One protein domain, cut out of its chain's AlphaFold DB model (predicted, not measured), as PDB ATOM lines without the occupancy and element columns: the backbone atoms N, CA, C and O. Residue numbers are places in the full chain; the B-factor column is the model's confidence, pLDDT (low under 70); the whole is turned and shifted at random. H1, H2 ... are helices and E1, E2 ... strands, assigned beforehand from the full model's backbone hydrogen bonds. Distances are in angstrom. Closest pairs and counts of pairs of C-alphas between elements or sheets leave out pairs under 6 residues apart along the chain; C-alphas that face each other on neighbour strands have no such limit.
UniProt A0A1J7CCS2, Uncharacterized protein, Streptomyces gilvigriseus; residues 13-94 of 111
ATOM      1  N   TYR A  13     177.546 244.283 135.117       92.25
ATOM      2  CA  TYR A  13     176.424 244.988 135.707       92.25
ATOM      3  C   TYR A  13     175.912 244.164 136.878       92.25
ATOM      4  O   TYR A  13     175.422 243.041 136.710       92.25
ATOM      5  N   ARG A  14     176.061 244.706 138.083       93.44
ATOM      6  CA  ARG A  14     175.619 244.060 139.316       93.44
ATOM      7  C   ARG A  14     174.252 244.595 139.705       93.44
ATOM      8  O   ARG A  14     174.118 245.788 139.957       93.44
ATOM      9  N   ALA A  15     173.270 243.704 139.761       94.25
ATOM     10  CA  ALA A  15     171.937 243.992 140.264       94.25
ATOM     11  C   ALA A  15     171.906 243.858 141.792       94.25
ATOM     12  O   ALA A  15     172.403 242.877 142.358       94.25
ATOM     13  N   GLU A  16     171.335 244.848 142.460       93.62
ATOM     14  CA  GLU A  16     171.275 244.947 143.914       93.62
ATOM     15  C   GLU A  16     169.915 245.487 144.338       93.62
ATOM     16  O   GLU A  16     169.224 246.181 143.587       93.62
ATOM     17  N   VAL A  17     169.540 245.152 145.562       93.06
ATOM     18  CA  VAL A  17     168.315 245.628 146.187       93.06
ATOM     19  C   VAL A  17     168.577 245.884 147.660       93.06
ATOM     20  O   VAL A  17     169.293 245.121 148.310       93.06
ATOM     21  N   ALA A  18     168.022 246.974 148.176       91.00
ATOM     22  CA  ALA A  18     167.921 247.226 149.599       91.00
ATOM     23  C   ALA A  18     166.477 247.406 150.028       91.00
ATOM     24  O   ALA A  18     165.669 248.046 149.354       91.00
ATOM     25  N   ASP A  19     166.223 246.897 151.220       85.19
ATOM     26  CA  ASP A  19     165.064 247.202 152.032       85.19
ATOM     27  C   ASP A  19     165.500 248.016 153.267       85.19
ATOM     28  O   ASP A  19     166.639 248.478 153.376       85.19
ATOM     29  N   ALA A  20     164.578 248.227 154.208       82.81
ATOM     30  CA  ALA A  20     164.831 249.002 155.422       82.81
ATOM     31  C   ALA A  20     165.891 248.388 156.360       82.81
ATOM     32  O   ALA A  20     166.374 249.064 157.268       82.81
ATOM     33  N   HIS A  21     166.237 247.117 156.177       78.75
ATOM     34  CA  HIS A  21     167.055 246.333 157.093       78.75
ATOM     35  C   HIS A  21     168.343 245.819 156.459       78.75
ATOM     36  O   HIS A  21     169.303 245.534 157.177       78.75
ATOM     37  N   SER A  22     168.378 245.629 155.143       83.38
ATOM     38  CA  SER A  22     169.494 244.966 154.478       83.38
ATOM     39  C   SER A  22     169.615 245.334 153.008       83.38
ATOM     40  O   SER A  22     168.660 245.738 152.356       83.38
ATOM     41  N   SER A  23     170.824 245.144 152.482       86.69
ATOM     42  CA  SER A  23     171.124 245.202 151.054       86.69
ATOM     43  C   SER A  23     171.627 243.842 150.588       86.69
ATOM     44  O   SER A  23     172.563 243.299 151.183       86.69
ATOM     45  N   TYR A  24     171.059 243.307 149.514       87.81
ATOM     46  CA  TYR A  24     171.450 242.028 148.941       87.81
ATOM     47  C   TYR A  24     171.693 242.127 147.436       87.81
ATOM     48  O   TYR A  24     171.110 242.933 146.711       87.81
ATOM     49  N   ARG A  25     172.612 241.283 146.961       90.38
ATOM     50  CA  ARG A  25     172.994 241.204 145.550       90.38
ATOM     51  C   ARG A  25     172.175 240.137 144.857       90.38
ATOM     52  O   ARG A  25     172.130 238.992 145.308       90.38
ATOM     53  N   LEU A  26     171.624 240.483 143.704       87.06
ATOM     54  CA  LEU A  26     170.971 239.536 142.813       87.06
ATOM     55  C   LEU A  26     172.043 238.882 141.934       87.06
ATOM     56  O   LEU A  26     172.201 239.213 140.764       87.06
ATOM     57  N   VAL A  27     172.826 237.988 142.540       85.44
ATOM     58  CA  VAL A  27     173.889 237.240 141.852       85.44
ATOM     59  C   VAL A  27     173.316 236.245 140.828       85.44
ATOM     60  O   VAL A  27     172.212 235.728 141.038       85.44
ATOM     61  N   PRO A  28     174.071 235.914 139.762       88.19
ATOM     62  CA  PRO A  28     175.370 236.479 139.359       88.19
ATOM     63  C   PRO A  28     175.244 237.837 138.629       88.19
ATOM     64  O   PRO A  28     174.164 238.175 138.156       88.19
ATOM     65  N   PRO A  29     176.332 238.626 138.507       88.19
ATOM     66  CA  PRO A  29     176.328 239.843 137.695       88.19
ATOM     67  C   PRO A  29     176.253 239.530 136.193       88.19
ATOM     68  O   PRO A  29     176.657 238.458 135.737       88.19
ATOM     69  N   HIS A  30     175.763 240.492 135.413       90.94
ATOM     70  CA  HIS A  30     175.481 240.335 133.986       90.94
ATOM     71  C   HIS A  30     176.473 241.102 133.109       90.94
ATOM     72  O   HIS A  30     177.008 242.123 133.521       90.94
ATOM     73  N   LYS A  31     176.686 240.653 131.868       90.94
ATOM     74  CA  LYS A  31     177.483 241.395 130.866       90.94
ATOM     75  C   LYS A  31     176.716 242.548 130.207       90.94
ATOM     76  O   LYS A  31     177.322 243.409 129.582       90.94
ATOM     77  N   HIS A  32     175.392 242.564 130.352       91.69
ATOM     78  CA  HIS A  32     174.507 243.545 129.731       91.69
ATOM     79  C   HIS A  32     173.633 244.217 130.791       91.69
ATOM     80  O   HIS A  32     173.094 243.537 131.669       91.69
ATOM     81  N   LEU A  33     173.478 245.542 130.683       92.69
ATOM     82  CA  LEU A  33     172.646 246.349 131.579       92.69
ATOM     83  C   LEU A  33     171.199 245.850 131.597       92.69
ATOM     84  O   LEU A  33     170.654 245.617 132.670       92.69
ATOM     85  N   GLU A  34     170.615 245.612 130.422       94.44
ATOM     86  CA  GLU A  34     169.224 245.161 130.271       94.44
ATOM     87  C   GLU A  34     168.967 243.841 131.007       94.44
ATOM     88  O   GLU A  34     167.924 243.658 131.626       94.44
ATOM     89  N   SER A  35     169.944 242.928 131.019       94.50
ATOM     90  CA  SER A  35     169.822 241.674 131.767       94.50
ATOM     91  C   SER A  35     169.838 241.896 133.282       94.50
ATOM     92  O   SER A  35     169.082 241.247 134.002       94.50
ATOM     93  N   ALA A  36     170.670 242.819 133.776       94.06
ATOM     94  CA  ALA A  36     170.694 243.177 135.194       94.06
ATOM     95  C   ALA A  36     169.417 243.922 135.616       94.06
ATOM     96  O   ALA A  36     168.878 243.654 136.689       94.06
ATOM     97  N   GLN A  37     168.894 244.805 134.762       95.75
ATOM     98  CA  GLN A  37     167.617 245.485 134.981       95.75
ATOM     99  C   GLN A  37     166.459 244.484 135.004       95.75
ATOM    100  O   GLN A  37     165.733 244.422 135.993       95.75
ATOM    101  N   GLY A  38     166.366 243.603 134.003       94.50
ATOM    102  CA  GLY A  38     165.353 242.548 133.956       94.50
ATOM    103  C   GLY A  38     165.416 241.601 135.159       94.50
ATOM    104  O   GLY A  38     164.384 241.108 135.620       94.50
ATOM    105  N   ARG A  39     166.605 241.382 135.741       94.94
ATOM    106  CA  ARG A  39     166.753 240.631 136.997       94.94
ATOM    107  C   ARG A  39     166.109 241.355 138.184       94.94
ATOM    108  O   ARG A  39     165.441 240.692 138.980       94.94
ATOM    109  N   CYS A  40     166.287 242.670 138.297       94.00
ATOM    110  CA  CYS A  40     165.614 243.491 139.307       94.00
ATOM    111  C   CYS A  40     164.093 243.491 139.112       94.00
ATOM    112  O   CYS A  40     163.365 243.245 140.066       94.00
ATOM    113  N   GLU A  41     163.617 243.681 137.881       93.38
ATOM    114  CA  GLU A  41     162.183 243.691 137.553       93.38
ATOM    115  C   GLU A  41     161.522 242.340 137.855       93.38
ATOM    116  O   GLU A  41     160.474 242.282 138.499       93.38
ATOM    117  N   THR A  42     162.183 241.234 137.494       92.44
ATOM    118  CA  THR A  42     161.728 239.878 137.843       92.44
ATOM    119  C   THR A  42     161.640 239.699 139.358       92.44
ATOM    120  O   THR A  42     160.675 239.132 139.865       92.44
ATOM    121  N   ASN A  43     162.643 240.171 140.107       92.38
ATOM    122  CA  ASN A  43     162.645 240.058 141.564       92.38
ATOM    123  C   ASN A  43     161.557 240.926 142.224       92.38
ATOM    124  O   ASN A  43     160.933 240.483 143.190       92.38
ATOM    125  N   LEU A  44     161.292 242.114 141.679       89.06
ATOM    126  CA  LEU A  44     160.194 242.973 142.114       89.06
ATOM    127  C   LEU A  44     158.839 242.289 141.890       89.06
ATOM    128  O   LEU A  44     158.031 242.233 142.813       89.06
ATOM    129  N   GLY A  45     158.614 241.709 140.708       87.31
ATOM    130  CA  GLY A  45     157.367 241.004 140.390       87.31
ATOM    131  C   GLY A  45     157.092 239.806 141.306       87.31
ATOM    132  O   GLY A  45     155.946 239.546 141.657       87.31
ATOM    133  N   LEU A  46     158.140 239.113 141.768       86.75
ATOM    134  CA  LEU A  46     158.006 238.052 142.777       86.75
ATOM    135  C   LEU A  46     157.591 238.587 144.154       86.75
ATOM    136  O   LEU A  46     156.954 237.864 144.917       86.75
ATOM    137  N   SER A  47     157.957 239.829 144.475       82.12
ATOM    138  CA  SER A  47     157.637 240.467 145.757       82.12
ATOM    139  C   SER A  47     156.227 241.070 145.780       82.12
ATOM    140  O   SER A  47     155.647 241.204 146.852       82.12
ATOM    141  N   TYR A  48     155.660 241.383 144.608       77.81
ATOM    142  CA  TYR A  48     154.323 241.970 144.450       77.81
ATOM    143  C   TYR A  48     153.461 241.191 143.434       77.81
ATOM    144  O   TYR A  48     153.163 241.701 142.351       77.81
ATOM    145  N   PRO A  49     153.043 239.949 143.743       67.62
ATOM    146  CA  PRO A  49     152.187 239.173 142.848       67.62
ATOM    147  C   PRO A  49     150.723 239.655 142.915       67.62
ATOM    148  O   PRO A  49     150.047 239.422 143.915       67.62
ATOM    149  N   GLY A  50     150.183 240.285 141.861       63.25
ATOM    150  CA  GLY A  50     148.745 240.611 141.795       63.25
ATOM    151  C   GLY A  50     148.358 241.751 140.847       63.25
ATOM    152  O   GLY A  50     149.193 242.272 140.127       63.25
ATOM    153  N   ALA A  51     147.082 242.164 140.859       53.62
ATOM    154  CA  ALA A  51     146.574 243.316 140.089       53.62
ATOM    155  C   ALA A  51     147.132 244.677 140.566       53.62
ATOM    156  O   ALA A  51     147.011 245.677 139.867       53.62
ATOM    157  N   GLU A  52     147.796 244.705 141.727       56.12
ATOM    158  CA  GLU A  52     148.661 245.812 142.166       56.12
ATOM    159  C   GLU A  52     149.958 245.914 141.335       56.12
ATOM    160  O   GLU A  52     150.709 246.876 141.485       56.12
ATOM    161  N   ALA A  53     150.204 244.951 140.434       58.88
ATOM    162  CA  ALA A  53     151.333 244.911 139.512       58.88
ATOM    163  C   ALA A  53     151.123 245.705 138.214       58.88
ATOM    164  O   ALA A  53     151.915 245.537 137.286       58.88
ATOM    165  N   ASP A  54     150.124 246.597 138.139       73.88
ATOM    166  CA  ASP A  54     150.105 247.687 137.144       73.88
ATOM    167  C   ASP A  54     151.184 248.729 137.516       73.88
ATOM    168  O   ASP A  54     150.937 249.884 137.871       73.88
ATOM    169  N   LEU A  55     152.410 248.215 137.594       82.88
ATOM    170  CA  LEU A  55     153.637 248.861 138.000       82.88
ATOM    171  C   LEU A  55     154.271 249.415 136.737       82.88
ATOM    172  O   LEU A  55     154.765 248.674 135.888       82.88
ATOM    173  N   GLU A  56     154.322 250.731 136.637       90.06
ATOM    174  CA  GLU A  56     155.141 251.374 135.627       90.06
ATOM    175  C   GLU A  56     156.560 251.496 136.161       90.06
ATOM    176  O   GLU A  56     156.811 252.206 137.137       90.06
ATOM    177  N   ILE A  57     157.491 250.793 135.524       92.25
ATOM    178  CA  ILE A  57     158.904 250.792 135.888       92.25
ATOM    179  C   ILE A  57     159.648 251.842 135.064       92.25
ATOM    180  O   ILE A  57     159.473 251.960 133.851       92.25
ATOM    181  N   ARG A  58     160.523 252.593 135.728       94.69
ATOM    182  CA  ARG A  58     161.455 253.533 135.109       94.69
ATOM    183  C   ARG A  58     162.847 253.357 135.693       94.69
ATOM    184  O   ARG A  58     163.022 253.294 136.906       94.69
ATOM    185  N   TRP A  59     163.851 253.390 134.826       95.38
ATOM    186  CA  TRP A  59     165.252 253.417 135.230       95.38
ATOM    187  C   TRP A  59     165.813 254.830 135.134       95.38
ATOM    188  O   TRP A  59     165.757 255.465 134.083       95.38
ATOM    189  N   VAL A  60     166.368 255.320 136.240       94.69
ATOM    190  CA  VAL A  60     167.020 256.628 136.316       94.69
ATOM    191  C   VAL A  60     168.523 256.415 136.380       94.69
ATOM    192  O   VAL A  60     169.028 255.816 137.333       94.69
ATOM    193  N   ALA A  61     169.236 256.892 135.361       92.94
ATOM    194  CA  ALA A  61     170.689 256.853 135.334       92.94
ATOM    195  C   ALA A  61     171.273 257.844 136.351       92.94
ATOM    196  O   ALA A  61     170.848 258.996 136.443       92.94
ATOM    197  N   ASN A  62     172.268 257.390 137.101       87.81
ATOM    198  CA  ASN A  62     173.117 258.205 137.948       87.81
ATOM    199  C   ASN A  62     174.543 258.145 137.395       87.81
ATOM    200  O   ASN A  62     175.326 257.239 137.697       87.81
ATOM    201  N   GLU A  63     174.846 259.113 136.535       82.69
ATOM    202  CA  GLU A  63     176.135 259.241 135.847       82.69
ATOM    203  C   GLU A  63     177.043 260.297 136.490       82.69
ATOM    204  O   GLU A  63     178.190 260.455 136.081       82.69
ATOM    205  N   ALA A  64     176.541 261.015 137.501       74.75
ATOM    206  CA  ALA A  64     177.240 262.139 138.111       74.75
ATOM    207  C   ALA A  64     178.471 261.716 138.932       74.75
ATOM    208  O   ALA A  64     179.378 262.523 139.124       74.75
ATOM    209  N   VAL A  65     178.516 260.469 139.421       70.19
ATOM    210  CA  VAL A  65     179.610 259.954 140.256       70.19
ATOM    211  C   VAL A  65     179.929 258.509 139.861       70.19
ATOM    212  O   VAL A  65     179.012 257.689 139.829       70.19
ATOM    213  N   PRO A  66     181.196 258.157 139.567       73.44
ATOM    214  CA  PRO A  66     181.579 256.764 139.386       73.44
ATOM    215  C   PRO A  66     181.482 255.988 140.718       73.44
ATOM    216  O   PRO A  66     181.875 256.520 141.758       73.44
ATOM    217  N   PRO A  67     181.022 254.725 140.706       79.00
ATOM    218  CA  PRO A  67     180.635 253.942 139.532       79.00
ATOM    219  C   PRO A  67     179.279 254.367 138.952       79.00
ATOM    220  O   PRO A  67     178.349 254.703 139.684       79.00
ATOM    221  N   ARG A  68     179.156 254.298 137.617       88.19
ATOM    222  CA  ARG A  68     177.872 254.531 136.938       88.19
ATOM    223  C   ARG A  68     176.835 253.555 137.483       88.19
ATOM    224  O   ARG A  68     177.106 252.357 137.601       88.19
ATOM    225  N   SER A  69     175.657 254.072 137.806       91.81
ATOM    226  CA  SER A  69     174.567 253.262 138.340       91.81
ATOM    227  C   SER A  69     173.217 253.671 137.770       91.81
ATOM    228  O   SER A  69     173.059 254.758 137.222       91.81
ATOM    229  N   TRP A  70     172.233 252.787 137.894       95.12
ATOM    230  CA  TRP A  70     170.849 253.025 137.505       95.12
ATOM    231  C   TRP A  70     169.948 252.624 138.653       95.12
ATOM    232  O   TRP A  70     170.072 251.517 139.168       95.12
ATOM    233  N   ARG A  71     169.033 253.502 139.046       95.06
ATOM    234  CA  ARG A  71     168.056 253.230 140.099       95.06
ATOM    235  C   ARG A  71     166.701 252.931 139.485       95.06
ATOM    236  O   ARG A  71     166.277 253.641 138.575       95.06
ATOM    237  N   MET A  72     166.023 251.921 140.014       95.38
ATOM    238  CA  MET A  72     164.648 251.631 139.642       95.38
ATOM    239  C   MET A  72     163.694 252.515 140.436       95.38
ATOM    240  O   MET A  72     163.739 252.581 141.670       95.38
ATOM    241  N   GLU A  73     162.799 253.163 139.711       94.38
ATOM    242  CA  GLU A  73     161.644 253.851 140.250       94.38
ATOM    243  C   GLU A  73     160.386 253.206 139.695       94.38
ATOM    244  O   GLU A  73     160.338 252.842 138.521       94.38
ATOM    245  N   VAL A  74     159.365 253.071 140.534       91.56
ATOM    246  CA  VAL A  74     158.077 252.522 140.118       91.56
ATOM    247  C   VAL A  74     156.971 253.513 140.388       91.56
ATOM    248  O   VAL A  74     157.059 254.338 141.301       91.56
ATOM    249  N   ARG A  75     155.911 253.400 139.607       90.00
ATOM    250  CA  ARG A  75     154.651 254.088 139.824       90.00
ATOM    251  C   ARG A  75     153.538 253.052 139.852       90.00
ATOM    252  O   ARG A  75     153.519 252.152 139.023       90.00
ATOM    253  N   THR A  76     152.618 253.201 140.798       82.81
ATOM    254  CA  THR A  76     151.384 252.409 140.871       82.81
ATOM    255  C   THR A  76     150.180 253.343 140.944       82.81
ATOM    256  O   THR A  76     150.332 254.509 141.339       82.81
ATOM    257  N   PRO A  77     148.967 252.849 140.647       80.56
ATOM    258  CA  PRO A  77     147.734 253.596 140.891       80.56
ATOM    259  C   PRO A  77     147.591 254.069 142.348       80.56
ATOM    260  O   PRO A  77     147.034 255.133 142.601       80.56
ATOM    261  N   LEU A  78     148.147 253.312 143.303       78.00
ATOM    262  CA  LEU A  78     148.117 253.632 144.735       78.00
ATOM    263  C   LEU A  78     149.038 254.798 145.116       78.00
ATOM    264  O   LEU A  78     148.820 255.446 146.134       78.00
ATOM    265  N   LEU A  79     150.054 255.085 144.301       76.31
ATOM    266  CA  LEU A  79     151.022 256.161 144.532       76.31
ATOM    267  C   LEU A  79     150.584 257.500 143.914       76.31
ATOM    268  O   LEU A  79     151.425 258.363 143.656       76.31
ATOM    269  N   GLU A  80     149.287 257.667 143.634       80.69
ATOM    270  CA  GLU A  80     148.701 258.885 143.047       80.69
ATOM    271  C   GLU A  80     149.447 259.360 141.784       80.69
ATOM    272  O   GLU A  80     149.623 260.555 141.538       80.69
ATOM    273  N   GLY A  81     149.957 258.415 140.991       78.25
ATOM    274  CA  GLY A  81     150.682 258.718 139.761       78.25
ATOM    275  C   GLY A  81     152.125 259.219 139.950       78.25
ATOM    276  O   GLY A  81     152.717 259.725 138.990       78.25
ATOM    277  N   ARG A  82     152.726 259.077 141.138       86.31
ATOM    278  CA  ARG A  82     154.124 259.458 141.400       86.31
ATOM    279  C   ARG A  82     155.082 258.281 141.229       86.31
ATOM    280  O   ARG A  82     154.777 257.159 141.624       86.31
ATOM    281  N   PHE A  83     156.263 258.568 140.686       89.69
ATOM    282  CA  PHE A  83     157.387 257.633 140.686       89.69
ATOM    283  C   PHE A  83     158.115 257.684 142.030       89.69
ATOM    284  O   PHE A  83     158.462 258.767 142.506       89.69
ATOM    285  N   VAL A  84     158.365 256.518 142.621       89.31
ATOM    286  CA  VAL A  84     159.108 256.362 143.877       89.31
ATOM    287  C   VAL A  84     160.246 255.368 143.703       89.31
ATOM    288  O   VAL A  84     160.111 254.363 143.006       89.31
ATOM    289  N   ALA A  85     161.382 255.636 144.343       90.06
ATOM    290  CA  ALA A  85     162.496 254.698 144.369       90.06
ATOM    291  C   ALA A  85     162.159 253.500 145.267       90.06
ATOM    292  O   ALA A  85     161.790 253.682 146.425       90.06
ATOM    293  N   VAL A  86     162.338 252.287 144.747       88.62
ATOM    294  CA  VAL A  86     161.969 251.030 145.435       88.62
ATOM    295  C   VAL A  86     163.168 250.229 145.921       88.62
ATOM    296  O   VAL A  86     163.080 249.029 146.144       88.62
ATOM    297  N   GLY A  87     164.318 250.887 146.055       91.56
ATOM    298  CA  GLY A  87     165.511 250.257 146.608       91.56
ATOM    299  C   GLY A  87     166.210 249.279 145.668       91.56
ATOM    300  O   GLY A  87     167.130 248.619 146.113       91.56
ATOM    301  N   TYR A  88     165.854 249.197 144.385       93.69
ATOM    302  CA  TYR A  88     166.610 248.417 143.400       93.69
ATOM    303  C   TYR A  88     167.559 249.307 142.601       93.69
ATOM    304  O   TYR A  88     167.186 250.405 142.171       93.69
ATOM    305  N   TRP A  89     168.768 248.816 142.348       94.50
ATOM    306  CA  TRP A  89     169.721 249.490 141.475       94.50
ATOM    307  C   TRP A  89     170.630 248.512 140.731       94.50
ATOM    308  O   TRP A  89     170.776 247.344 141.089       94.50
ATOM    309  N   VAL A  90     171.248 249.015 139.668       93.62
ATOM    310  CA  VAL A  90     172.286 248.329 138.907       93.62
ATOM    311  C   VAL A  90     173.543 249.182 138.938       93.62
ATOM    312  O   VAL A  90     173.470 250.378 138.677       93.62
ATOM    313  N   THR A  91     174.691 248.576 139.224       92.88
ATOM    314  CA  THR A  91     175.988 249.267 139.278       92.88
ATOM    315  C   THR A  91     176.956 248.650 138.277       92.88
ATOM    316  O   THR A  91     177.037 247.423 138.171       92.88
ATOM    317  N   VAL A  92     177.708 249.489 137.562       91.25
ATOM    318  CA  VAL A  92     178.846 249.050 136.741       91.25
ATOM    319  C   VAL A  92     179.980 248.580 137.652       91.25
ATOM    320  O   VAL A  92     180.394 249.319 138.541       91.25
ATOM    321  N   VAL A  93     180.501 247.378 137.415       89.00
ATOM    322  CA  VAL A  93     181.631 246.797 138.155       89.00
ATOM    323  C   VAL A  93     182.682 246.248 137.188       89.00
ATOM    324  O   VAL A  93     182.345 245.775 136.100       89.00
ATOM    325  N   GLY A  94     183.958 246.302 137.579       83.50
ATOM    326  CA  GLY A  94     185.078 245.855 136.736       83.50
ATOM    327  C   GLY A  94     185.313 244.342 136.767       83.50
ATOM    328  O   GLY A  94     186.155 243.820 136.042       83.50
TER     329      GLY A  94
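Overview. This is residues 13 to 94 of the 111 residues of an uncharacterized protein of Streptomyces gilvigriseus (UniProt A0A1J7CCS2). One strongly twisted sheet of five strands has a single helix, H1, packed over one face, mostly over E1 and E5; the other face bears no named helix. The short hairpin of E1 and E2 makes one side of the sheet, and the meander E3 E4 E5, each strand the antiparallel neighbour of the one before, makes the rest. The printed part has 82 residues, with E1, E2, H1, E3, E4 and E5 along the chain; the sheet's order is E2 E1 E5 E4 E3, all antiparallel, and the class is mixed, helices and strands. It is compact, with a radius of gyration of the C-alphas of 12.7 A and spans of 38 by 26 by 26 A.

Along the chain. E5, residues 84 to 93, is the longest strand at 25.1 A and ends at C-alpha 93 (181.631, 246.797, 138.155). E4 is residues 69 to 75, 20.0 A, and E3 residues 56 to 62, 19.4 A. E1, residues 13 to 18, begins at C-alpha 13 (176.424, 244.988, 135.707); E2 is residues 23 to 25. H1, residues 33 to 47, is 21.5 A long.

Arrangement. E5 and E1 are antiparallel at 147 degrees, with N 16 and O 89 at 2.9 A. E5 and E4 have N 70 and O 90 at 2.8 A; E5 bends by 61 degrees at residue 87. E4 and E3 have N 58 and O 73 at 2.8 A, and E2 and E1 N 24 and O 17 at 2.8 A. H1 is on the sheet, two layers; its closest C-alphas to E1 are Ala 36 and Ala 15, 5.3 A. In H1 every O i to N i+4 pair is within hydrogen-bond range.

Size, cuts and confidence. The C-alphas farthest apart, of Glu 80 and Gly 94, are 39.2 A apart. The printed part has no cut and no long link. Residues 46 to 51, of which 46 and 47 belong to H1, stand free. Residues 49 to 53 have pLDDT under 70.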